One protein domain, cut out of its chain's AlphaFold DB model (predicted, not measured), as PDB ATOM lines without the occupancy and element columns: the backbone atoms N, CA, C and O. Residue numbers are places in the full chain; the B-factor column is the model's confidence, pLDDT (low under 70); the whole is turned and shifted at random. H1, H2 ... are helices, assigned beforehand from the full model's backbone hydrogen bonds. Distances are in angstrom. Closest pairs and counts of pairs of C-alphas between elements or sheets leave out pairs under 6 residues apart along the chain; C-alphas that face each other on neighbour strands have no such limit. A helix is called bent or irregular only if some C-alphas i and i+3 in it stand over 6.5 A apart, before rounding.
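What this domain is: This is residues 53 to 232 of the 268 residues of the protein "4-hydroxyphenylacetate 3-monooxygenase oxygenase component-like" of Drosophila ficusphila (UniProt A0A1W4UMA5). The model is a long rod of helices: H1, H2 and H3 run side by side along it, and the shorter H6 and H7 follow one another along the same bundle. H4 and H5 make a small head at one end, while H8 and the loop of residues 113 to 125 lie at the other. The printed part has 180 residues with eight named helices, H1 to H8 in chain order, and no named strand: all helix. It is loose, with a radius of gyration of the C-alphas of 20.1 A and spans of 69 by 32 by 30 A.

How they stand to each other: H3, residues 126 to 155, is the hub, touching five helices; it has a kink of 56 degrees near residue 149 and is irregular, with C-alphas 150 and 153 9.3 A apart. H2, residues 87 to 112, forms a hairpin with H3, closest at the C-alphas of Leu 106 and Ala 128, 5.4 A. H1, residues 53 to 81, touches H3 at a shallow tilt of 19 degrees, the same way, closest at the C-alphas of Cys 56 and Ala 129, 5.4 A. H7, residues 203 to 214, touches H3 with residues 209 to 214 alone, closest at the C-alphas of Leu 213 and Ser 137, 4.3 A. H6, residues 186 to 200, touches H1, closest at the C-alphas of Arg 189 and Cys 80, 5.8 A. These five form a bundle, helices grouped along one another. H8, residues 219 to 232, touches residues 127 to 137 of H3 alone, closest at the C-alphas of Val 222 and Ala 134, 5.3 A. H5, residues 168 to 177, only just touches H6, with 3 pairs of C-alphas within 8 A, Ala 175 and His 186 closest at 5.3 A; it is only just irregular, with C-alphas 169 and 172 6.7 A apart. H4, residues 162 to 165, touches H5 only at the corner, closest at the C-alphas of Phe 165 and Asp 171, 4.8 A. Every O i to N i+4 pair is within hydrogen-bond range in H1, H2, H6 and H7, against 20 of 26 in H3, 4 of 6 in H5 and 9 of 10 in H8; H4 is too short for one.

Where its parts are: H1 begins at C-alpha 53, (18.840, 53.821, 100.661), and is 41.7 A long; H3 is 39.0 A and H2 36.3 A. H8 ends at C-alpha 232, (29.280, 50.925, 113.138).

The domain as a whole: The C-alphas farthest apart, of Asn 119 and Glu 169, are 70.1 A from each other. The printed part has no cut; the link from H2 to H3 is long, and no printed residue is under 70 in pLDDT.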
ATOM      1  N   GLN A  53      19.630  55.054 100.727       85.50
ATOM      2  CA  GLN A  53      18.840  53.821 100.661       85.50
ATOM      3  C   GLN A  53      17.853  53.855  99.486       85.50
ATOM      4  O   GLN A  53      17.702  52.871  98.763       85.50
ATOM      5  N   GLY A  54      17.220  55.012  99.263       86.06
ATOM      6  CA  GLY A  54      16.235  55.196  98.198       86.06
ATOM      7  C   GLY A  54      16.839  55.049  96.801       86.06
ATOM      8  O   GLY A  54      16.294  54.316  95.974       86.06
ATOM      9  N   TYR A  55      17.987  55.686  96.541       90.56
ATOM     10  CA  TYR A  55      18.623  55.580  95.224       90.56
ATOM     11  C   TYR A  55      19.180  54.180  94.971       90.56
ATOM     12  O   TYR A  55      19.099  53.690  93.848       90.56
ATOM     13  N   CYS A  56      19.709  53.508  95.999       93.56
ATOM     14  CA  CYS A  56      20.217  52.146  95.847       93.56
ATOM     15  C   CYS A  56      19.099  51.167  95.499       93.56
ATOM     16  O   CYS A  56      19.287  50.318  94.634       93.56
ATOM     17  N   PHE A  57      17.926  51.307  96.120       96.06
ATOM     18  CA  PHE A  57      16.780  50.455  95.820       96.06
ATOM     19  C   PHE A  57      16.271  50.640  94.386       96.06
ATOM     20  O   PHE A  57      16.065  49.661  93.657       96.06
ATOM     21  N   GLN A  58      16.143  51.894  93.945       97.06
ATOM     22  CA  GLN A  58      15.784  52.202  92.560       97.06
ATOM     23  C   GLN A  58      16.858  51.693  91.585       97.06
ATOM     24  O   GLN A  58      16.531  51.005  90.615       97.06
ATOM     25  N   GLY A  59      18.132  51.963  91.877       97.00
ATOM     26  CA  GLY A  59      19.270  51.586  91.046       97.00
ATOM     27  C   GLY A  59      19.417  50.074  90.900       97.00
ATOM     28  O   GLY A  59      19.570  49.591  89.781       97.00
ATOM     29  N   CYS A  60      19.280  49.323  91.996       98.19
ATOM     30  CA  CYS A  60      19.348  47.863  92.006       98.19
ATOM     31  C   CYS A  60      18.243  47.239  91.151       98.19
ATOM     32  O   CYS A  60      18.511  46.371  90.321       98.19
ATOM     33  N   THR A  61      17.011  47.734  91.285       98.50
ATOM     34  CA  THR A  61      15.868  47.248  90.497       98.50
ATOM     35  C   THR A  61      16.038  47.568  89.011       98.50
ATOM     36  O   THR A  61      15.869  46.693  88.162       98.50
ATOM     37  N   ARG A  62      16.453  48.800  88.678       98.44
ATOM     38  CA  ARG A  62      16.775  49.208  87.300       98.44
ATOM     39  C   ARG A  62      17.883  48.331  86.707       98.44
ATOM     40  O   ARG A  62      17.782  47.897  85.560       98.44
ATOM     41  N   PHE A  63      18.930  48.059  87.482       98.38
ATOM     42  CA  PHE A  63      20.048  47.223  87.061       98.38
ATOM     43  C   PHE A  63      19.612  45.773  86.815       98.38
ATOM     44  O   PHE A  63      19.946  45.203  85.779       98.38
ATOM     45  N   ALA A  64      18.782  45.202  87.691       98.62
ATOM     46  CA  ALA A  64      18.238  43.858  87.518       98.62
ATOM     47  C   ALA A  64      17.408  43.719  86.223       98.62
ATOM     48  O   ALA A  64      17.596  42.760  85.474       98.62
ATOM     49  N   VAL A  65      16.575  44.716  85.898       98.81
ATOM     50  CA  VAL A  65      15.829  44.776  84.622       98.81
ATOM     51  C   VAL A  65      16.768  44.902  83.416       98.81
ATOM     52  O   VAL A  65      16.540  44.293  82.370       98.81
ATOM     53  N   LYS A  66      17.866  45.657  83.534       98.75
ATOM     54  CA  LYS A  66      18.884  45.709  82.473       98.75
ATOM     55  C   LYS A  66      19.531  44.337  82.250       98.75
ATOM     56  O   LYS A  66      19.761  43.955  81.105       98.75
ATOM     57  N   LEU A  67      19.792  43.581  83.316       98.75
ATOM     58  CA  LEU A  67      20.331  42.225  83.205       98.75
ATOM     59  C   LEU A  67      19.319  41.233  82.613       98.75
ATOM     60  O   LEU A  67      19.731  40.357  81.856       98.75
ATOM     61  N   ASP A  68      18.013  41.398  82.869       98.81
ATOM     62  CA  ASP A  68      16.959  40.667  82.143       98.81
ATOM     63  C   ASP A  68      17.079  40.875  80.630       98.81
ATOM     64  O   ASP A  68      17.110  39.918  79.850       98.81
ATOM     65  N   PHE A  69      17.190  42.139  80.220       98.88
ATOM     66  CA  PHE A  69      17.349  42.508  78.822       98.88
ATOM     67  C   PHE A  69      18.629  41.912  78.215       98.88
ATOM     68  O   PHE A  69      18.565  41.276  77.162       98.88
ATOM     69  N   LEU A  70      19.778  42.050  78.884       98.75
ATOM     70  CA  LEU A  70      21.056  41.527  78.389       98.75
ATOM     71  C   LEU A  70      21.066  39.998  78.293       98.75
ATOM     72  O   LEU A  70      21.517  39.464  77.281       98.75
ATOM     73  N   ALA A  71      20.519  39.290  79.286       98.81
ATOM     74  CA  ALA A  71      20.376  37.837  79.234       98.81
ATOM     75  C   ALA A  71      19.505  37.406  78.041       98.81
ATOM     76  O   ALA A  71      19.872  36.503  77.287       98.81
ATOM     77  N   GLY A  72      18.375  38.089  77.827       98.81
ATOM     78  CA  GLY A  72      17.468  37.809  76.715       98.81
ATOM     79  C   GLY A  72      18.096  38.064  75.341       98.81
ATOM     80  O   GLY A  72      17.961  37.235  74.435       98.81
ATOM     81  N   VAL A  73      18.805  39.185  75.173       98.69
ATOM     82  CA  VAL A  73      19.483  39.510  73.909       98.69
ATOM     83  C   VAL A  73      20.666  38.572  73.661       98.69
ATOM     84  O   VAL A  73      20.807  38.090  72.538       98.69
ATOM     85  N   LEU A  74      21.457  38.225  74.683       98.81
ATOM     86  CA  LEU A  74      22.535  37.238  74.559       98.81
ATOM     87  C   LEU A  74      21.992  35.866  74.142       98.81
ATOM     88  O   LEU A  74      22.511  35.262  73.205       98.81
ATOM     89  N   ALA A  75      20.908  35.394  74.763       98.75
ATOM     90  CA  ALA A  75      20.269  34.135  74.383       98.75
ATOM     91  C   ALA A  75      19.805  34.142  72.915       98.75
ATOM     92  O   ALA A  75      19.983  33.159  72.193       98.75
ATOM     93  N   LYS A  76      19.241  35.262  72.441       98.75
ATOM     94  CA  LYS A  76      18.875  35.436  71.028       98.75
ATOM     95  C   LYS A  76      20.100  35.454  70.110       98.75
ATOM     96  O   LYS A  76      20.079  34.779  69.086       98.75
ATOM     97  N   ALA A  77      21.160  36.167  70.482       98.69
ATOM     98  CA  ALA A  77      22.395  36.237  69.706       98.69
ATOM     99  C   ALA A  77      23.073  34.864  69.577       98.69
ATOM    100  O   ALA A  77      23.490  34.489  68.482       98.69
ATOM    101  N   LEU A  78      23.105  34.076  70.656       98.62
ATOM    102  CA  LEU A  78      23.617  32.705  70.635       98.62
ATOM    103  C   LEU A  78      22.824  31.811  69.674       98.62
ATOM    104  O   LEU A  78      23.425  31.087  68.888       98.62
ATOM    105  N   ARG A  79      21.490  31.920  69.643       98.44
ATOM    106  CA  ARG A  79      20.666  31.204  68.649       98.44
ATOM    107  C   ARG A  79      20.958  31.653  67.220       98.44
ATOM    108  O   ARG A  79      21.006  30.825  66.314       98.44
ATOM    109  N   CYS A  80      21.192  32.950  67.000       98.12
ATOM    110  CA  CYS A  80      21.563  33.471  65.683       98.12
ATOM    111  C   CYS A  80      22.879  32.881  65.164       98.12
ATOM    112  O   CYS A  80      23.016  32.709  63.952       98.12
ATOM    113  N   THR A  81      23.832  32.574  66.047       97.50
ATOM    114  CA  THR A  81      25.109  31.944  65.676       97.50
ATOM    115  C   THR A  81      25.062  30.415  65.722       97.50
ATOM    116  O   THR A  81      25.970  29.776  65.200       97.50
ATOM    117  N   GLY A  82      24.016  29.811  66.300       96.75
ATOM    118  CA  GLY A  82      23.995  28.392  66.684       96.75
ATOM    119  C   GLY A  82      24.915  28.080  67.871       96.75
ATOM    120  O   GLY A  82      25.186  26.919  68.171       96.75
ATOM    121  N   GLY A  83      25.427  29.118  68.539       96.31
ATOM    122  CA  GLY A  83      26.321  29.003  69.679       96.31
ATOM    123  C   GLY A  83      25.640  28.464  70.937       96.31
ATOM    124  O   GLY A  83      26.331  28.055  71.865       96.31
ATOM    125  N   ASP A  84      24.311  28.447  70.983       96.88
ATOM    126  CA  ASP A  84      23.502  27.959  72.100       96.88
ATOM    127  C   ASP A  84      23.579  26.436  72.305       96.88
ATOM    128  O   ASP A  84      23.300  25.950  73.402       96.88
ATOM    129  N   ALA A  85      24.019  25.678  71.299       96.25
ATOM    130  CA  ALA A  85      24.247  24.237  71.421       96.25
ATOM    131  C   ALA A  85      25.516  23.883  72.226       96.25
ATOM    132  O   ALA A  85      25.640  22.765  72.728       96.25
ATOM    133  N   PHE A  86      26.470  24.812  72.369       97.44
ATOM    134  CA  PHE A  86      27.746  24.532  73.031       97.44
ATOM    135  C   PHE A  86      27.645  24.670  74.552       97.44
ATOM    136  O   PHE A  86      27.270  25.723  75.070       97.44
ATOM    137  N   ARG A  87      28.099  23.642  75.285       97.81
ATOM    138  CA  ARG A  87      28.105  23.616  76.762       97.81
ATOM    139  C   ARG A  87      28.772  24.850  77.385       97.81
ATOM    140  O   ARG A  87      28.265  25.374  78.370       97.81
ATOM    141  N   GLY A  88      29.885  25.323  76.815       97.94
ATOM    142  CA  GLY A  88      30.583  26.518  77.309       97.94
ATOM    143  C   GLY A  88      29.716  27.781  77.248       97.94
ATOM    144  O   GLY A  88      29.627  28.517  78.228       97.94
ATOM    145  N   ASN A  89      28.998  27.980  76.142       98.31
ATOM    146  CA  ASN A  89      28.096  29.120  75.969       98.31
ATOM    147  C   ASN A  89      26.830  28.993  76.827       98.31
ATOM    148  O   ASN A  89      26.324  29.997  77.324       98.31
ATOM    149  N   GLN A  90      26.330  27.772  77.047       98.62
ATOM    150  CA  GLN A  90      25.225  27.522  77.979       98.62
ATOM    151  C   GLN A  90      25.615  27.880  79.417       98.62
ATOM    152  O   GLN A  90      24.845  28.541  80.109       98.62
ATOM    153  N   ALA A  91      26.821  27.494  79.845       98.69
ATOM    154  CA  ALA A  91      27.345  27.858  81.158       98.69
ATOM    155  C   ALA A  91      27.491  29.382  81.302       98.69
ATOM    156  O   ALA A  91      27.043  29.943  82.297       98.69
ATOM    157  N   ALA A  92      28.028  30.059  80.283       98.56
ATOM    158  CA  ALA A  92      28.153  31.513  80.268       98.56
ATOM    159  C   ALA A  92      26.796  32.236  80.336       98.56
ATOM    160  O   ALA A  92      26.631  33.172  81.114       98.56
ATOM    161  N   LEU A  93      25.797  31.791  79.564       98.75
ATOM    162  CA  LEU A  93      24.441  32.340  79.653       98.75
ATOM    163  C   LEU A  93      23.824  32.084  81.038       98.75
ATOM    164  O   LEU A  93      23.179  32.973  81.593       98.75
ATOM    165  N   GLY A  94      24.052  30.898  81.609       98.75
ATOM    166  CA  GLY A  94      23.651  30.566  82.976       98.75
ATOM    167  C   GLY A  94      24.271  31.501  84.015       98.75
ATOM    168  O   GLY A  94      23.573  31.945  84.922       98.75
ATOM    169  N   GLU A  95      25.540  31.876  83.846       98.81
ATOM    170  CA  GLU A  95      26.218  32.845  84.712       98.81
ATOM    171  C   GLU A  95      25.570  34.237  84.627       98.81
ATOM    172  O   GLU A  95      25.266  34.833  85.660       98.81
ATOM    173  N   VAL A  96      25.252  34.731  83.422       98.81
ATOM    174  CA  VAL A  96      24.527  36.008  83.249       98.81
ATOM    175  C   VAL A  96      23.152  35.965  83.929       98.81
ATOM    176  O   VAL A  96      22.762  36.921  84.604       98.81
ATOM    177  N   ILE A  97      22.420  34.852  83.804       98.88
ATOM    178  CA  ILE A  97      21.120  34.660  84.469       98.88
ATOM    179  C   ILE A  97      21.282  34.602  85.997       98.88
ATOM    180  O   ILE A  97      20.475  35.188  86.720       98.88
ATOM    181  N   GLY A  98      22.333  33.949  86.496       98.81
ATOM    182  CA  GLY A  98      22.664  33.899  87.920       98.81
ATOM    183  C   GLY A  98      22.957  35.285  88.496       98.81
ATOM    184  O   GLY A  98      22.378  35.663  89.514       98.81
ATOM    185  N   LEU A  99      23.758  36.093  87.793       98.69
ATOM    186  CA  LEU A  99      23.993  37.496  88.151       98.69
ATOM    187  C   LEU A  99      22.680  38.287  88.157       98.69
ATOM    188  O   LEU A  99      22.392  39.003  89.110       98.69
ATOM    189  N   ARG A 100      21.813  38.099  87.158       98.56
ATOM    190  CA  ARG A 100      20.462  38.683  87.168       98.56
ATOM    191  C   ARG A 100      19.668  38.272  88.415       98.56
ATOM    192  O   ARG A 100      18.981  39.108  89.001       98.56
ATOM    193  N   HIS A 101      19.705  36.998  88.810       98.75
ATOM    194  CA  HIS A 101      18.994  36.503  89.997       98.75
ATOM    195  C   HIS A 101      19.521  37.129  91.289       98.75
ATOM    196  O   HIS A 101      18.716  37.476  92.156       98.75
ATOM    197  N   LEU A 102      20.835  37.337  91.392       98.62
ATOM    198  CA  LEU A 102      21.458  38.026  92.520       98.62
ATOM    199  C   LEU A 102      20.831  39.411  92.737       98.62
ATOM    200  O   LEU A 102      20.339  39.694  93.827       98.62
ATOM    201  N   PHE A 103      20.762  40.254  91.703       98.62
ATOM    202  CA  PHE A 103      20.272  41.630  91.874       98.62
ATOM    203  C   PHE A 103      18.760  41.725  92.104       98.62
ATOM    204  O   PHE A 103      18.322  42.546  92.908       98.62
ATOM    205  N   TRP A 104      17.953  40.844  91.504       98.69
ATOM    206  CA  TRP A 104      16.540  40.742  91.891       98.69
ATOM    207  C   TRP A 104      16.369  40.294  93.345       98.69
ATOM    208  O   TRP A 104      15.478  40.785  94.037       98.69
ATOM    209  N   SER A 105      17.229  39.398  93.833       98.69
ATOM    210  CA  SER A 105      17.199  38.948  95.230       98.69
ATOM    211  C   SER A 105      17.576  40.076  96.193       98.69
ATOM    212  O   SER A 105      16.897  40.256  97.202       98.69
ATOM    213  N   LEU A 106      18.576  40.895  95.848       98.44
ATOM    214  CA  LEU A 106      18.945  42.085  96.622       98.44
ATOM    215  C   LEU A 106      17.814  43.122  96.652       98.44
ATOM    216  O   LEU A 106      17.473  43.614  97.725       98.44
ATOM    217  N   SER A 107      17.183  43.415  95.510       98.25
ATOM    218  CA  SER A 107      16.020  44.316  95.455       98.25
ATOM    219  C   SER A 107      14.846  43.789  96.299       98.25
ATOM    220  O   SER A 107      14.243  44.532  97.076       98.25
ATOM    221  N   ASN A 108      14.573  42.482  96.250       98.31
ATOM    222  CA  ASN A 108      13.549  41.865  97.095       98.31
ATOM    223  C   ASN A 108      13.880  41.974  98.590       98.31
ATOM    224  O   ASN A 108      12.987  42.277  99.377       98.31
ATOM    225  N   ALA A 109      15.137  41.751  98.987       98.12
ATOM    226  CA  ALA A 109      15.575  41.919 100.372       98.12
ATOM    227  C   ALA A 109      15.419  43.377 100.834       98.12
ATOM    228  O   ALA A 109      14.882  43.628 101.913       98.12
ATOM    229  N   MET A 110      15.783  44.337  99.978       97.69
ATOM    230  CA  MET A 110      15.570  45.766 100.215       97.69
ATOM    231  C   MET A 110      14.103  46.107 100.492       97.69
ATOM    232  O   MET A 110      13.829  46.845 101.435       97.69
ATOM    233  N   ALA A 111      13.173  45.557  99.708       97.38
ATOM    234  CA  ALA A 111      11.744  45.831  99.847       97.38
ATOM    235  C   ALA A 111      11.074  45.078 101.010       97.38
ATOM    236  O   ALA A 111      10.145  45.599 101.623       97.38
ATOM    237  N   ARG A 112      11.501  43.838 101.289       97.50
ATOM    238  CA  ARG A 112      10.817  42.928 102.228       97.50
ATOM    239  C   ARG A 112      11.384  42.934 103.644       97.50
ATOM    240  O   ARG A 112      10.696  42.475 104.548       97.50
ATOM    241  N   ALA A 113      12.588  43.463 103.844       95.88
ATOM    242  CA  ALA A 113      13.191  43.654 105.163       95.88
ATOM    243  C   ALA A 113      13.555  45.133 105.408       95.88
ATOM    244  O   ALA A 113      14.732  45.450 105.623       95.88
ATOM    245  N   PRO A 114      12.583  46.064 105.322       94.56
ATOM    246  CA  PRO A 114      12.866  47.483 105.448       94.56
ATOM    247  C   PRO A 114      13.178  47.868 106.904       94.56
ATOM    248  O   PRO A 114      12.747  47.215 107.854       94.56
ATOM    249  N   GLN A 115      13.910  48.963 107.078       91.12
ATOM    250  CA  GLN A 115      14.258  49.531 108.378       91.12
ATOM    251  C   GLN A 115      13.289  50.658 108.738       91.12
ATOM    252  O   GLN A 115      12.936  51.476 107.887       91.12
ATOM    253  N   GLN A 116      12.859  50.717 109.999       92.69
ATOM    254  CA  GLN A 116      11.998  51.801 110.478       92.69
ATOM    255  C   GLN A 116      12.704  53.154 110.368       92.69
ATOM    256  O   GLN A 116      13.910  53.266 110.596       92.69
ATOM    257  N   TRP A 117      11.935  54.183 110.025       88.38
ATOM    258  CA  TRP A 117      12.420  55.549 109.878       88.38
ATOM    259  C   TRP A 117      11.447  56.546 110.528       88.38
ATOM    260  O   TRP A 117      10.703  56.207 111.448       88.38
ATOM    261  N   HIS A 118      11.490  57.815 110.125       86.25
ATOM    262  CA  HIS A 118      10.706  58.876 110.746       86.25
ATOM    263  C   HIS A 118       9.214  58.782 110.415       86.25
ATOM    264  O   HIS A 118       8.829  58.475 109.289       86.25
ATOM    265  N   ASN A 119       8.373  59.126 111.395       91.38
ATOM    266  CA  ASN A 119       6.921  59.279 111.244       91.38
ATOM    267  C   ASN A 119       6.209  58.046 110.655       91.38
ATOM    268  O   ASN A 119       5.261  58.184 109.886       91.38
ATOM    269  N   GLY A 120       6.676  56.839 110.992       90.56
ATOM    270  CA  GLY A 120       6.106  55.585 110.491       90.56
ATOM    271  C   GLY A 120       6.479  55.246 109.044       90.56
ATOM    272  O   GLY A 120       6.001  54.246 108.514       90.56
ATOM    273  N   ALA A 121       7.334  56.048 108.399       91.81
ATOM    274  CA  ALA A 121       7.955  55.672 107.138       91.81
ATOM    275  C   ALA A 121       9.018  54.590 107.360       91.81
ATOM    276  O   ALA A 121       9.550  54.420 108.458       91.81
ATOM    277  N   VAL A 122       9.371  53.893 106.282       93.19
ATOM    278  CA  VAL A 122      10.429  52.884 106.283       93.19
ATOM    279  C   VAL A 122      11.440  53.163 105.177       93.19
ATOM    280  O   VAL A 122      11.107  53.749 104.145       93.19
ATOM    281  N   LEU A 123      12.679  52.735 105.393       92.62
ATOM    282  CA  LEU A 123      13.756  52.770 104.411       92.62
ATOM    283  C   LEU A 123      14.051  51.355 103.903       92.62
ATOM    284  O   LEU A 123      13.961  50.401 104.677       92.62
ATOM    285  N   PRO A 124      14.442  51.198 102.627       95.88
ATOM    286  CA  PRO A 124      14.923  49.919 102.123       95.88
ATOM    287  C   PRO A 124      16.094  49.372 102.950       95.88
ATOM    288  O   PRO A 124      16.875  50.147 103.508       95.88
ATOM    289  N   ASN A 125      16.233  48.043 103.002       95.31
ATOM    290  CA  ASN A 125      17.309  47.382 103.748       95.31
ATOM    291  C   ASN A 125      18.699  47.924 103.354       95.31
ATOM    292  O   ASN A 125      19.112  47.821 102.195       95.31
ATOM    293  N   LEU A 126      19.423  48.488 104.325       92.25
ATOM    294  CA  LEU A 126      20.712  49.132 104.079       92.25
ATOM    295  C   LEU A 126      21.807  48.133 103.687       92.25
ATOM    296  O   LEU A 126      22.610  48.438 102.813       92.25
ATOM    297  N   GLU A 127      21.841  46.948 104.294       94.38
ATOM    298  CA  GLU A 127      22.869  45.939 104.011       94.38
ATOM    299  C   GLU A 127      22.773  45.480 102.559       94.38
ATOM    300  O   GLU A 127      23.738  45.612 101.810       94.38
ATOM    301  N   ALA A 128      21.577  45.084 102.114       96.44
ATOM    302  CA  ALA A 128      21.330  44.725 100.722       96.44
ATOM    303  C   ALA A 128      21.657  45.883  99.761       96.44
ATOM    304  O   ALA A 128      22.224  45.656  98.688       96.44
ATOM    305  N   ALA A 129      21.336  47.128 100.140       94.94
ATOM    306  CA  ALA A 129      21.662  48.319  99.357       94.94
ATOM    307  C   ALA A 129      23.178  48.522  99.193       94.94
ATOM    308  O   ALA A 129      23.642  48.788  98.082       94.94
ATOM    309  N   LEU A 130      23.957  48.367 100.266       94.25
ATOM    310  CA  LEU A 130      25.417  48.461 100.219       94.25
ATOM    311  C   LEU A 130      26.028  47.294  99.429       94.25
ATOM    312  O   LEU A 130      26.910  47.521  98.601       94.25
ATOM    313  N   THR A 131      25.505  46.075  99.597       96.50
ATOM    314  CA  THR A 131      25.899  44.895  98.812       96.50
ATOM    315  C   THR A 131      25.698  45.132  97.315       96.50
ATOM    316  O   THR A 131      26.624  44.915  96.535       96.50
ATOM    317  N   TYR A 132      24.538  45.646  96.890       97.19
ATOM    318  CA  TYR A 132      24.287  45.978  95.482       97.19
ATOM    319  C   TYR A 132      25.390  46.868  94.891       97.19
ATOM    320  O   TYR A 132      25.913  46.555  93.821       97.19
ATOM    321  N   ARG A 133      25.774  47.934  95.602       93.44
ATOM    322  CA  ARG A 133      26.778  48.899  95.127       93.44
ATOM    323  C   ARG A 133      28.147  48.271  94.916       93.44
ATOM    324  O   ARG A 133      28.819  48.624  93.959       93.44
ATOM    325  N   ALA A 134      28.563  47.370  95.801       94.69
ATOM    326  CA  ALA A 134      29.863  46.724  95.673       94.69
ATOM    327  C   ALA A 134      29.879  45.695  94.539       94.69
ATOM    328  O   ALA A 134      30.810  45.673  93.738       94.69
ATOM    329  N   PHE A 135      28.841  44.862  94.446       96.75
ATOM    330  CA  PHE A 135      28.835  43.751  93.498       96.75
ATOM    331  C   PHE A 135      28.429  44.155  92.079       96.75
ATOM    332  O   PHE A 135      28.793  43.456  91.133       96.75
ATOM    333  N   MET A 136      27.719  45.275  91.879       95.94
ATOM    334  CA  MET A 136      27.407  45.747  90.521       95.94
ATOM    335  C   MET A 136      28.675  46.076  89.718       95.94
ATOM    336  O   MET A 136      28.730  45.765  88.525       95.94
ATOM    337  N   SER A 137      29.698  46.625  90.389       93.75
ATOM    338  CA  SER A 137      30.981  47.010  89.794       93.75
ATOM    339  C   SER A 137      31.756  45.815  89.236       93.75
ATOM    340  O   SER A 137      32.481  45.980  88.263       93.75
ATOM    341  N   ASP A 138      31.562  44.614  89.787       95.31
ATOM    342  CA  ASP A 138      32.177  43.383  89.269       95.31
ATOM    343  C   ASP A 138      31.253  42.667  88.271       95.31
ATOM    344  O   ASP A 138      31.696  42.129  87.251       95.31
ATOM    345  N   ALA A 139      29.945  42.676  88.541       97.69
ATOM    346  CA  ALA A 139      28.964  41.944  87.753       97.69
ATOM    347  C   ALA A 139      28.820  42.490  86.328       97.69
ATOM    348  O   ALA A 139      28.787  41.708  85.378       97.69
ATOM    349  N   TYR A 140      28.730  43.813  86.143       98.06
ATOM    350  CA  TYR A 140      28.506  44.374  84.805       98.06
ATOM    351  C   TYR A 140      29.695  44.156  83.852       98.06
ATOM    352  O   TYR A 140      29.468  43.675  82.736       98.06
ATOM    353  N   PRO A 141      30.961  44.397  84.264       97.62
ATOM    354  CA  PRO A 141      32.118  44.033  83.448       97.62
ATOM    355  C   PRO A 141      32.152  42.544  83.108       97.62
ATOM    356  O   PRO A 141      32.459  42.189  81.968       97.62
ATOM    357  N   ARG A 142      31.774  41.671  84.053       98.31
ATOM    358  CA  ARG A 142      31.702  40.230  83.806       98.31
ATOM    359  C   ARG A 142      30.660  39.873  82.747       98.31
ATOM    360  O   ARG A 142      30.960  39.093  81.849       98.31
ATOM    361  N   VAL A 143      29.470  40.471  82.789       98.62
ATOM    362  CA  VAL A 143      28.440  40.262  81.755       98.62
ATOM    363  C   VAL A 143      28.940  40.703  80.377       98.62
ATOM    364  O   VAL A 143      28.760  39.971  79.402       98.62
ATOM    365  N   ILE A 144      29.616  41.853  80.282       98.44
ATOM    366  CA  ILE A 144      30.207  42.328  79.021       98.44
ATOM    367  C   ILE A 144      31.294  41.363  78.517       98.44
ATOM    368  O   ILE A 144      31.317  41.036  77.328       98.44
ATOM    369  N   ASP A 145      32.175  40.884  79.397       98.50
ATOM    370  CA  ASP A 145      33.212  39.897  79.063       98.50
ATOM    371  C   ASP A 145      32.596  38.594  78.527       98.50
ATOM    372  O   ASP A 145      33.014  38.096  77.480       98.50
ATOM    373  N   LEU A 146      31.535  38.089  79.164       98.62
ATOM    374  CA  LEU A 146      30.814  36.900  78.705       98.62
ATOM    375  C   LEU A 146      30.178  37.109  77.324       98.62
ATOM    376  O   LEU A 146      30.314  36.240  76.461       98.62
ATOM    377  N   VAL A 147      29.553  38.264  77.069       98.50
ATOM    378  CA  VAL A 147      29.013  38.607  75.739       98.50
ATOM    379  C   VAL A 147      30.121  38.583  74.683       98.50
ATOM    380  O   VAL A 147      29.965  37.945  73.639       98.50
ATOM    381  N   ARG A 148      31.260  39.228  74.964       98.06
ATOM    382  CA  ARG A 148      32.398  39.305  74.035       98.06
ATOM    383  C   ARG A 148      32.995  37.931  73.743       98.06
ATOM    384  O   ARG A 148      33.270  37.635  72.583       98.06
ATOM    385  N   ARG A 149      33.144  37.075  74.757       97.12
ATOM    386  CA  ARG A 149      33.676  35.709  74.597       97.12
ATOM    387  C   ARG A 149      32.726  34.790  73.835       97.12
ATOM    388  O   ARG A 149      33.182  34.007  73.011       97.12
ATOM    389  N   CYS A 150      31.426  34.881  74.106       97.25
ATOM    390  CA  CYS A 150      30.450  33.942  73.556       97.25
ATOM    391  C   CYS A 150      30.004  34.298  72.133       97.25
ATOM    392  O   CYS A 150      29.790  33.405  71.315       97.25
ATOM    393  N   VAL A 151      29.829  35.591  71.836       98.12
ATOM    394  CA  VAL A 151      29.343  36.052  70.521       98.12
ATOM    395  C   VAL A 151      30.500  36.392  69.578       98.12
ATOM    396  O   VAL A 151      30.385  36.182  68.368       98.12
ATOM    397  N   ALA A 152      31.626  36.858  70.128       97.31
ATOM    398  CA  ALA A 152      32.874  37.114  69.414       97.31
ATOM    399  C   ALA A 152      32.671  37.932  68.120       97.31
ATOM    400  O   ALA A 152      32.074  39.010  68.142       97.31
ATOM    401  N   SER A 153      33.146  37.421  66.980       97.62
ATOM    402  CA  SER A 153      33.078  38.100  65.679       97.62
ATOM    403  C   SER A 153      31.652  38.326  65.170       97.62
ATOM    404  O   SER A 153      31.448  39.174  64.304       97.62
ATOM    405  N   GLY A 154      30.643  37.644  65.727       97.69
ATOM    406  CA  GLY A 154      29.240  37.877  65.381       97.69
ATOM    407  C   GLY A 154      28.788  39.324  65.611       97.69
ATOM    408  O   GLY A 154      27.881  39.782  64.920       97.69
ATOM    409  N   LEU A 155      29.453  40.047  66.519       97.69
ATOM    410  CA  LEU A 155      29.171  41.451  66.833       97.69
ATOM    411  C   LEU A 155      29.751  42.451  65.825       97.69
ATOM    412  O   LEU A 155      29.313  43.594  65.804       97.69
ATOM    413  N   ILE A 156      30.709  42.034  64.991       98.06
ATOM    414  CA  ILE A 156      31.307  42.892  63.957       98.06
ATOM    415  C   ILE A 156      31.030  42.390  62.536       98.06
ATOM    416  O   ILE A 156      31.245  43.114  61.571       98.06
ATOM    417  N   TYR A 157      30.501  41.171  62.384       98.06
ATOM    418  CA  TYR A 157      30.086  40.630  61.090       98.06
ATOM    419  C   TYR A 157      28.714  41.180  60.665       98.06
ATOM    420  O   TYR A 157      27.723  40.449  60.601       98.06
ATOM    421  N   LEU A 158      28.653  42.498  60.450       98.19
ATOM    422  CA  LEU A 158      27.430  43.267  60.224       98.19
ATOM    423  C   LEU A 158      27.628  44.301  59.104       98.19
ATOM    424  O   LEU A 158      28.714  44.868  58.990       98.19
ATOM    425  N   PRO A 159      26.589  44.582  58.297       97.94
ATOM    426  CA  PRO A 159      26.628  45.665  57.322       97.94
ATOM    427  C   PRO A 159      26.615  47.039  58.002       97.94
ATOM    428  O   PRO A 159      26.246  47.186  59.176       97.94
ATOM    429  N   SER A 160      26.983  48.063  57.238       96.94
ATOM    430  CA  SER A 160      27.151  49.424  57.743       96.94
ATOM    431  C   SER A 160      25.829  50.029  58.215       96.94
ATOM    432  O   SER A 160      25.758  50.575  59.316       96.94
ATOM    433  N   SER A 161      24.759  49.860  57.437       97.19
ATOM    434  CA  SER A 161      23.485  50.527  57.680       97.19
ATOM    435  C   SER A 161      22.300  49.701  57.198       97.19
ATOM    436  O   SER A 161      22.409  48.901  56.273       97.19
ATOM    437  N   VAL A 162      21.119  49.981  57.749       97.19
ATOM    438  CA  VAL A 162      19.831  49.524  57.201       97.19
ATOM    439  C   VAL A 162      19.663  49.834  55.705       97.19
ATOM    440  O   VAL A 162      18.954  49.114  55.004       97.19
ATOM    441  N   LYS A 163      20.340  50.874  55.192       97.44
ATOM    442  CA  LYS A 163      20.350  51.231  53.763       97.44
ATOM    443  C   LYS A 163      20.897  50.109  52.875       97.44
ATOM    444  O   LYS A 163      20.458  49.987  51.736       97.44
ATOM    445  N   ASP A 164      21.768  49.252  53.407       98.00
ATOM    446  CA  ASP A 164      22.349  48.123  52.674       98.00
ATOM    447  C   ASP A 164      21.280  47.084  52.276       98.00
ATOM    448  O   ASP A 164      21.429  46.409  51.261       98.00
ATOM    449  N   PHE A 165      20.149  47.013  52.993       97.75
ATOM    450  CA  PHE A 165      19.010  46.163  52.610       97.75
ATOM    451  C   PHE A 165      18.209  46.694  51.422       97.75
ATOM    452  O   PHE A 165      17.481  45.934  50.788       97.75
ATOM    453  N   ALA A 166      18.264  48.002  51.169       96.56
ATOM    454  CA  ALA A 166      17.570  48.623  50.047       96.56
ATOM    455  C   ALA A 166      18.413  48.592  48.764       96.56
ATOM    456  O   ALA A 166      17.884  48.849  47.685       96.56
ATOM    457  N   ASN A 167      19.710  48.282  48.872       97.94
ATOM    458  CA  ASN A 167      20.593  48.166  47.724       97.94
ATOM    459  C   ASN A 167      20.507  46.743  47.128       97.94
ATOM    460  O   ASN A 167      20.968  45.792  47.771       97.94
ATOM    461  N   PRO A 168      19.968  46.572  45.904       95.75
ATOM    462  CA  PRO A 168      19.810  45.256  45.283       95.75
ATOM    463  C   PRO A 168      21.146  44.559  44.986       95.75
ATOM    464  O   PRO A 168      21.177  43.333  44.910       95.75
ATOM    465  N   GLU A 169      22.249  45.304  44.871       97.88
ATOM    466  CA  GLU A 169      23.590  44.736  44.677       97.88
ATOM    467  C   GLU A 169      24.193  44.174  45.976       97.88
ATOM    468  O   GLU A 169      25.168  43.427  45.923       97.88
ATOM    469  N   ILE A 170      23.623  44.510  47.142       98.38
ATOM    470  CA  ILE A 170      24.153  44.134  48.462       98.38
ATOM    471  C   ILE A 170      23.230  43.144  49.185       98.38
ATOM    472  O   ILE A 170      23.717  42.138  49.708       98.38
ATOM    473  N   ASP A 171      21.912  43.381  49.217       98.31
ATOM    474  CA  ASP A 171      20.983  42.600  50.059       98.31
ATOM    475  C   ASP A 171      20.989  41.103  49.717       98.31
ATOM    476  O   ASP A 171      20.912  40.266  50.615       98.31
ATOM    477  N   GLY A 172      21.176  40.750  48.438       98.25
ATOM    478  CA  GLY A 172      21.317  39.356  48.007       98.25
ATOM    479  C   GLY A 172      22.498  38.641  48.677       98.25
ATOM    480  O   GLY A 172      22.354  37.515  49.160       98.25
ATOM    481  N   TYR A 173      23.645  39.316  48.802       98.62
ATOM    482  CA  TYR A 173      24.811  38.777  49.505       98.62
ATOM    483  C   TYR A 173      24.594  38.712  51.016       98.62
ATOM    484  O   TYR A 173      25.014  37.743  51.652       98.62
ATOM    485  N   LEU A 174      23.911  39.699  51.602       98.56
ATOM    486  CA  LEU A 174      23.569  39.665  53.024       98.56
ATOM    487  C   LEU A 174      22.632  38.495  53.345       98.56
ATOM    488  O   LEU A 174      22.855  37.788  54.328       98.56
ATOM    489  N   ALA A 175      21.635  38.249  52.493       98.19
ATOM    490  CA  ALA A 175      20.715  37.125  52.623       98.19
ATOM    491  C   ALA A 175      21.438  35.772  52.542       98.19
ATOM    492  O   ALA A 175      21.118  34.850  53.297       98.19
ATOM    493  N   GLN A 176      22.435  35.652  51.663       97.94
ATOM    494  CA  GLN A 176      23.190  34.415  51.485       97.94
ATOM    495  C   GLN A 176      24.215  34.175  52.604       97.94
ATOM    496  O   GLN A 176      24.278  33.071  53.154       97.94
ATOM    497  N   TYR A 177      25.014  35.189  52.947       98.25
ATOM    498  CA  TYR A 177      26.211  35.026  53.783       98.25
ATOM    499  C   TYR A 177      26.045  35.504  55.227       98.25
ATOM    500  O   TYR A 177      26.738  35.014  56.116       98.25
ATOM    501  N   VAL A 178      25.090  36.396  55.497       98.25
ATOM    502  CA  VAL A 178      24.855  36.986  56.828       98.25
ATOM    503  C   VAL A 178      23.508  36.528  57.403       98.25
ATOM    504  O   VAL A 178      22.890  37.209  58.218       98.25
ATOM    505  N   ARG A 179      23.022  35.349  57.004       98.00
ATOM    506  CA  ARG A 179      21.852  34.711  57.626       98.00
ATOM    507  C   ARG A 179      22.166  34.170  59.021       98.00
ATOM    508  O   ARG A 179      23.314  33.888  59.375       98.00
ATOM    509  N   GLY A 180      21.135  34.017  59.845       97.94
ATOM    510  CA  GLY A 180      21.259  33.298  61.106       97.94
ATOM    511  C   GLY A 180      21.228  31.783  60.915       97.94
ATOM    512  O   GLY A 180      20.850  31.252  59.863       97.94
ATOM    513  N   SER A 181      21.643  31.078  61.961       97.81
ATOM    514  CA  SER A 181      21.483  29.630  62.070       97.81
ATOM    515  C   SER A 181      20.001  29.247  62.169       97.81
ATOM    516  O   SER A 181      19.154  30.072  62.511       97.81
ATOM    517  N   ASN A 182      19.681  27.986  61.859       95.12
ATOM    518  CA  ASN A 182      18.350  27.392  62.058       95.12
ATOM    519  C   ASN A 182      17.180  28.188  61.437       95.12
ATOM    520  O   ASN A 182      16.112  28.299  62.029       95.12
ATOM    521  N   GLY A 183      17.384  28.756  60.242       95.94
ATOM    522  CA  GLY A 183      16.332  29.449  59.485       95.94
ATOM    523  C   GLY A 183      16.084  30.907  59.887       95.94
ATOM    524  O   GLY A 183      15.175  31.532  59.349       95.94
ATOM    525  N   ILE A 184      16.887  31.475  60.792       98.38
ATOM    526  CA  ILE A 184      16.801  32.899  61.145       98.38
ATOM    527  C   ILE A 184      17.240  33.760  59.947       98.38
ATOM    528  O   ILE A 184      18.323  33.561  59.389       98.38
ATOM    529  N   SER A 185      16.417  34.743  59.570       98.50
ATOM    530  CA  SER A 185      16.705  35.649  58.451       98.50
ATOM    531  C   SER A 185      17.948  36.514  58.708       98.50
ATOM    532  O   SER A 185      18.320  36.768  59.860       98.50
ATOM    533  N   HIS A 186      18.599  37.010  57.648       98.44
ATOM    534  CA  HIS A 186      19.722  37.944  57.802       98.44
ATOM    535  C   HIS A 186      19.292  39.246  58.474       98.44
ATOM    536  O   HIS A 186      19.999  39.738  59.348       98.44
ATOM    537  N   LYS A 187      18.099  39.764  58.152       98.50
ATOM    538  CA  LYS A 187      17.554  40.988  58.763       98.50
ATOM    539  C   LYS A 187      17.363  40.830  60.271       98.50
ATOM    540  O   LYS A 187      17.777  41.713  61.020       98.50
ATOM    541  N   ASP A 188      16.823  39.700  60.730       98.69
ATOM    542  CA  ASP A 188      16.656  39.434  62.165       98.69
ATOM    543  C   ASP A 188      17.995  39.237  62.870       98.69
ATOM    544  O   ASP A 188      18.217  39.815  63.938       98.69
ATOM    545  N   ARG A 189      18.915  38.470  62.264       98.69
ATOM    546  CA  ARG A 189      20.272  38.296  62.797       98.69
ATOM    547  C   ARG A 189      20.960  39.647  62.970       98.69
ATOM    548  O   ARG A 189      21.455  39.935  64.056       98.69
ATOM    549  N   ILE A 190      20.991  40.464  61.917       98.75
ATOM    550  CA  ILE A 190      21.671  41.762  61.925       98.75
ATOM    551  C   ILE A 190      21.030  42.681  62.967       98.75
ATOM    552  O   ILE A 190      21.749  43.296  63.748       98.75
ATOM    553  N   LYS A 191      19.694  42.711  63.055       98.81
ATOM    554  CA  LYS A 191      18.966  43.505  64.055       98.81
ATOM    555  C   LYS A 191      19.335  43.119  65.490       98.81
ATOM    556  O   LYS A 191      19.564  43.992  66.322       98.81
ATOM    557  N   ILE A 192      19.407  41.819  65.786       98.81
ATOM    558  CA  ILE A 192      19.774  41.305  67.116       98.81
ATOM    559  C   ILE A 192      21.232  41.640  67.446       98.81
ATOM    560  O   ILE A 192      21.519  42.088  68.554       98.81
ATOM    561  N   MET A 193      22.147  41.451  66.495       98.75
ATOM    562  CA  MET A 193      23.570  41.713  66.713       98.75
ATOM    563  C   MET A 193      23.870  43.206  66.859       98.75
ATOM    564  O   MET A 193      24.625  43.568  67.756       98.75
ATOM    565  N   LYS A 194      23.235  44.080  66.063       98.75
ATOM    566  CA  LYS A 194      23.352  45.537  66.234       98.75
ATOM    567  C   LYS A 194      22.790  46.002  67.572       98.75
ATOM    568  O   LYS A 194      23.440  46.788  68.249       98.75
ATOM    569  N   LEU A 195      21.657  45.450  68.016       98.88
ATOM    570  CA  LEU A 195      21.118  45.714  69.355       98.88
ATOM    571  C   LEU A 195      22.097  45.313  70.468       98.88
ATOM    572  O   LEU A 195      22.293  46.070  71.414       98.88
ATOM    573  N   LEU A 196      22.707  44.128  70.368       98.81
ATOM    574  CA  LEU A 196      23.666  43.658  71.368       98.81
ATOM    575  C   LEU A 196      24.965  44.471  71.346       98.81
ATOM    576  O   LEU A 196      25.531  44.758  72.402       98.81
ATOM    577  N   TRP A 197      25.422  44.863  70.157       98.75
ATOM    578  CA  TRP A 197      26.589  45.719  70.006       98.75
ATOM    579  C   TRP A 197      26.335  47.114  70.571       98.75
ATOM    580  O   TRP A 197      27.152  47.612  71.340       98.75
ATOM    581  N   ASP A 198      25.172  47.707  70.306       98.75
ATOM    582  CA  ASP A 198      24.804  49.002  70.877       98.75
ATOM    583  C   ASP A 198      24.683  48.945  72.408       98.75
ATOM    584  O   ASP A 198      25.005  49.896  73.106       98.75
ATOM    585  N   ALA A 199      24.319  47.789  72.968       98.62
ATOM    586  CA  ALA A 199      24.275  47.599  74.416       98.62
ATOM    587  C   ALA A 199      25.657  47.436  75.085       98.62
ATOM    588  O   ALA A 199      25.749  47.585  76.304       98.62
ATOM    589  N   THR A 200      26.715  47.077  74.342       98.25
ATOM    590  CA  THR A 200      27.974  46.579  74.949       98.25
ATOM    591  C   THR A 200      29.281  47.087  74.331       98.25
ATOM    592  O   THR A 200      30.339  46.954  74.957       98.25
ATOM    593  N   GLY A 201      29.242  47.635  73.118       97.44
ATOM    594  CA  GLY A 201      30.430  47.910  72.308       97.44
ATOM    595  C   GLY A 201      30.466  49.264  71.604       97.44
ATOM    596  O   GLY A 201      31.549  49.691  71.213       97.44
ATOM    597  N   THR A 202      29.338  49.965  71.465       98.19
ATOM    598  CA  THR A 202      29.316  51.356  70.973       98.19
ATOM    599  C   THR A 202      29.803  52.331  72.047       98.19
ATOM    600  O   THR A 202      30.002  51.945  73.199       98.19
ATOM    601  N   GLU A 203      29.984  53.610  71.704       98.12
ATOM    602  CA  GLU A 203      30.353  54.643  72.684       98.12
ATOM    603  C   GLU A 203      29.322  54.739  73.824       98.12
ATOM    604  O   GLU A 203      29.698  54.801  74.993       98.12
ATOM    605  N   PHE A 204      28.030  54.600  73.505       98.56
ATOM    606  CA  PHE A 204      26.948  54.457  74.481       98.56
ATOM    607  C   PHE A 204      27.119  53.219  75.374       98.56
ATOM    608  O   PHE A 204      27.030  53.324  76.600       98.56
ATOM    609  N   GLY A 205      27.410  52.053  74.787       98.38
ATOM    610  CA  GLY A 205      27.698  50.829  75.540       98.38
ATOM    611  C   GLY A 205      28.912  50.981  76.464       98.38
ATOM    612  O   GLY A 205      28.869  50.571  77.626       98.38
ATOM    613  N   GLY A 206      29.971  51.637  75.986       98.25
ATOM    614  CA  GLY A 206      31.170  51.973  76.755       98.25
ATOM    615  C   GLY A 206      30.885  52.941  77.906       98.25
ATOM    616  O   GLY A 206      31.293  52.681  79.038       98.25
ATOM    617  N   ARG A 207      30.106  54.002  77.660       98.50
ATOM    618  CA  ARG A 207      29.628  54.920  78.704       98.50
ATOM    619  C   ARG A 207      28.797  54.185  79.744       98.50
ATOM    620  O   ARG A 207      28.987  54.413  80.932       98.50
ATOM    621  N   HIS A 208      27.911  53.275  79.338       98.50
ATOM    622  CA  HIS A 208      27.164  52.455  80.290       98.50
ATOM    623  C   HIS A 208      28.063  51.513  81.092       98.50
ATOM    624  O   HIS A 208      27.808  51.326  82.277       98.50
ATOM    625  N   ALA A 209      29.121  50.956  80.500       97.88
ATOM    626  CA  ALA A 209      30.104  50.165  81.238       97.88
ATOM    627  C   ALA A 209      30.820  51.000  82.306       97.88
ATOM    628  O   ALA A 209      30.933  50.563  83.449       97.88
ATOM    629  N   LEU A 210      31.233  52.224  81.961       97.75
ATOM    630  CA  LEU A 210      31.846  53.155  82.907       97.75
ATOM    631  C   LEU A 210      30.866  53.592  84.007       97.75
ATOM    632  O   LEU A 210      31.251  53.666  85.176       97.75
ATOM    633  N   TYR A 211      29.610  53.847  83.628       97.62
ATOM    634  CA  TYR A 211      28.530  54.201  84.541       97.62
ATOM    635  C   TYR A 211      28.285  53.080  85.546       97.62
ATOM    636  O   TYR A 211      28.413  53.322  86.735       97.62
ATOM    637  N   GLU A 212      27.991  51.847  85.122       97.44
ATOM    638  CA  GLU A 212      27.661  50.777  86.079       97.44
ATOM    639  C   GLU A 212      28.872  50.390  86.955       97.44
ATOM    640  O   GLU A 212      28.690  49.926  88.076       97.44
ATOM    641  N   LEU A 213      30.103  50.633  86.484       95.62
ATOM    642  CA  LEU A 213      31.321  50.417  87.267       95.62
ATOM    643  C   LEU A 213      31.461  51.410  88.434       95.62
ATOM    644  O   LEU A 213      31.889  51.006  89.514       95.62
ATOM    645  N   ASN A 214      31.103  52.684  88.222       95.19
ATOM    646  CA  ASN A 214      31.396  53.787  89.154       95.19
ATOM    647  C   ASN A 214      30.158  54.551  89.651       95.19
ATOM    648  O   ASN A 214      30.295  55.528  90.384       95.19
ATOM    649  N   TYR A 215      28.952  54.132  89.262       92.12
ATOM    650  CA  TYR A 215      27.689  54.840  89.514       92.12
ATOM    651  C   TYR A 215      27.530  55.242  90.978       92.12
ATOM    652  O   TYR A 215      27.077  56.340  91.296       92.12
ATOM    653  N   ALA A 216      27.910  54.337  91.874       88.00
ATOM    654  CA  ALA A 216      27.729  54.507  93.299       88.00
ATOM    655  C   ALA A 216      29.015  54.926  94.034       88.00
ATOM    656  O   ALA A 216      29.013  54.933  95.262       88.00
ATOM    657  N   GLY A 217      30.096  55.262  93.328       90.81
ATOM    658  CA  GLY A 217      31.419  55.549  93.892       90.81
ATOM    659  C   GLY A 217      32.505  54.635  93.323       90.81
ATOM    660  O   GLY A 217      32.214  53.727  92.545       90.81
ATOM    661  N   SER A 218      33.759  54.881  93.715       93.62
ATOM    662  CA  SER A 218      34.882  54.038  93.294       93.62
ATOM    663  C   SER A 218      34.711  52.597  93.818       93.62
ATOM    664  O   SER A 218      34.138  52.412  94.901       93.62
ATOM    665  N   PRO A 219      35.215  51.565  93.106       91.62
ATOM    666  CA  PRO A 219      35.098  50.170  93.543       91.62
ATOM    667  C   PRO A 219      35.673  49.890  94.942       91.62
ATOM    668  O   PRO A 219      35.193  48.993  95.640       91.62
ATOM    669  N   GLU A 220      36.684  50.649  95.364       94.25
ATOM    670  CA  GLU A 220      37.275  50.550  96.702       94.25
ATOM    671  C   GLU A 220      36.362  51.188  97.755       94.25
ATOM    672  O   GLU A 220      36.016  50.550  98.754       94.25
ATOM    673  N   ASP A 221      35.882  52.409  97.503       93.12
ATOM    674  CA  ASP A 221      35.052  53.147  98.457       93.12
ATOM    675  C   ASP A 221      33.740  52.431  98.772       93.12
ATOM    676  O   ASP A 221      33.302  52.416  99.926       93.12
ATOM    677  N   VAL A 222      33.095  51.826  97.770       94.06
ATOM    678  CA  VAL A 222      31.825  51.109  97.984       94.06
ATOM    679  C   VAL A 222      32.003  49.869  98.866       94.06
ATOM    680  O   VAL A 222      31.107  49.552  99.647       94.06
ATOM    681  N   ARG A 223      33.171  49.211  98.821       95.75
ATOM    682  CA  ARG A 223      33.507  48.081  99.706       95.75
ATOM    683  C   ARG A 223      33.856  48.551 101.112       95.75
ATOM    684  O   ARG A 223      33.357  47.989 102.085       95.75
ATOM    685  N   LEU A 224      34.631  49.631 101.231       94.88
ATOM    686  CA  LEU A 224      34.921  50.249 102.527       94.88
ATOM    687  C   LEU A 224      33.643  50.703 103.243       94.88
ATOM    688  O   LEU A 224      33.571  50.647 104.466       94.88
ATOM    689  N   GLN A 225      32.620  51.136 102.504       91.62
ATOM    690  CA  GLN A 225      31.325  51.503 103.081       91.62
ATOM    691  C   GLN A 225      30.551  50.302 103.641       91.62
ATOM    692  O   GLN A 225      29.857  50.478 104.640       91.62
ATOM    693  N   ILE A 226      30.693  49.101 103.064       94.56
ATOM    694  CA  ILE A 226      30.142  47.865 103.651       94.56
ATOM    695  C   ILE A 226      30.823  47.583 104.990       94.56
ATOM    696  O   ILE A 226      30.131  47.452 105.996       94.56
ATOM    697  N   LEU A 227      32.161  47.555 105.012       95.75
ATOM    698  CA  LEU A 227      32.931  47.292 106.233       95.75
ATOM    699  C   LEU A 227      32.582  48.301 107.331       95.75
ATOM    700  O   LEU A 227      32.141  47.914 108.408       95.75
ATOM    701  N   LYS A 228      32.664  49.599 107.023       93.00
ATOM    702  CA  LYS A 228      32.319  50.667 107.972       93.00
ATOM    703  C   LYS A 228      30.862  50.596 108.429       93.00
ATOM    704  O   LYS A 228      30.552  51.011 109.543       93.00
ATOM    705  N   GLY A 229      29.957  50.120 107.573       90.00
ATOM    706  CA  GLY A 229      28.566  49.858 107.938       90.00
ATOM    707  C   GLY A 229      28.450  48.740 108.975       90.00
ATOM    708  O   GLY A 229      27.762  48.915 109.977       90.00
ATOM    709  N   ALA A 230      29.170  47.636 108.769       94.25
ATOM    710  CA  ALA A 230      29.199  46.499 109.684       94.25
ATOM    711  C   ALA A 230      29.879  46.829 111.026       94.25
ATOM    712  O   ALA A 230      29.361  46.425 112.065       94.25
ATOM    713  N   GLU A 231      30.975  47.601 111.008       93.12
ATOM    714  CA  GLU A 231      31.707  48.079 112.195       93.12
ATOM    715  C   GLU A 231      30.880  49.045 113.053       93.12
ATOM    716  O   GLU A 231      30.923  48.994 114.278       93.12
ATOM    717  N   ARG A 232      30.139  49.964 112.419       89.19
ATOM    718  CA  ARG A 232      29.280  50.925 113.138       89.19
ATOM    719  C   ARG A 232      27.992  50.289 113.652       89.19
ATOM    720  O   ARG A 232      27.382  50.826 114.575       89.19
TER     721      ARG A 232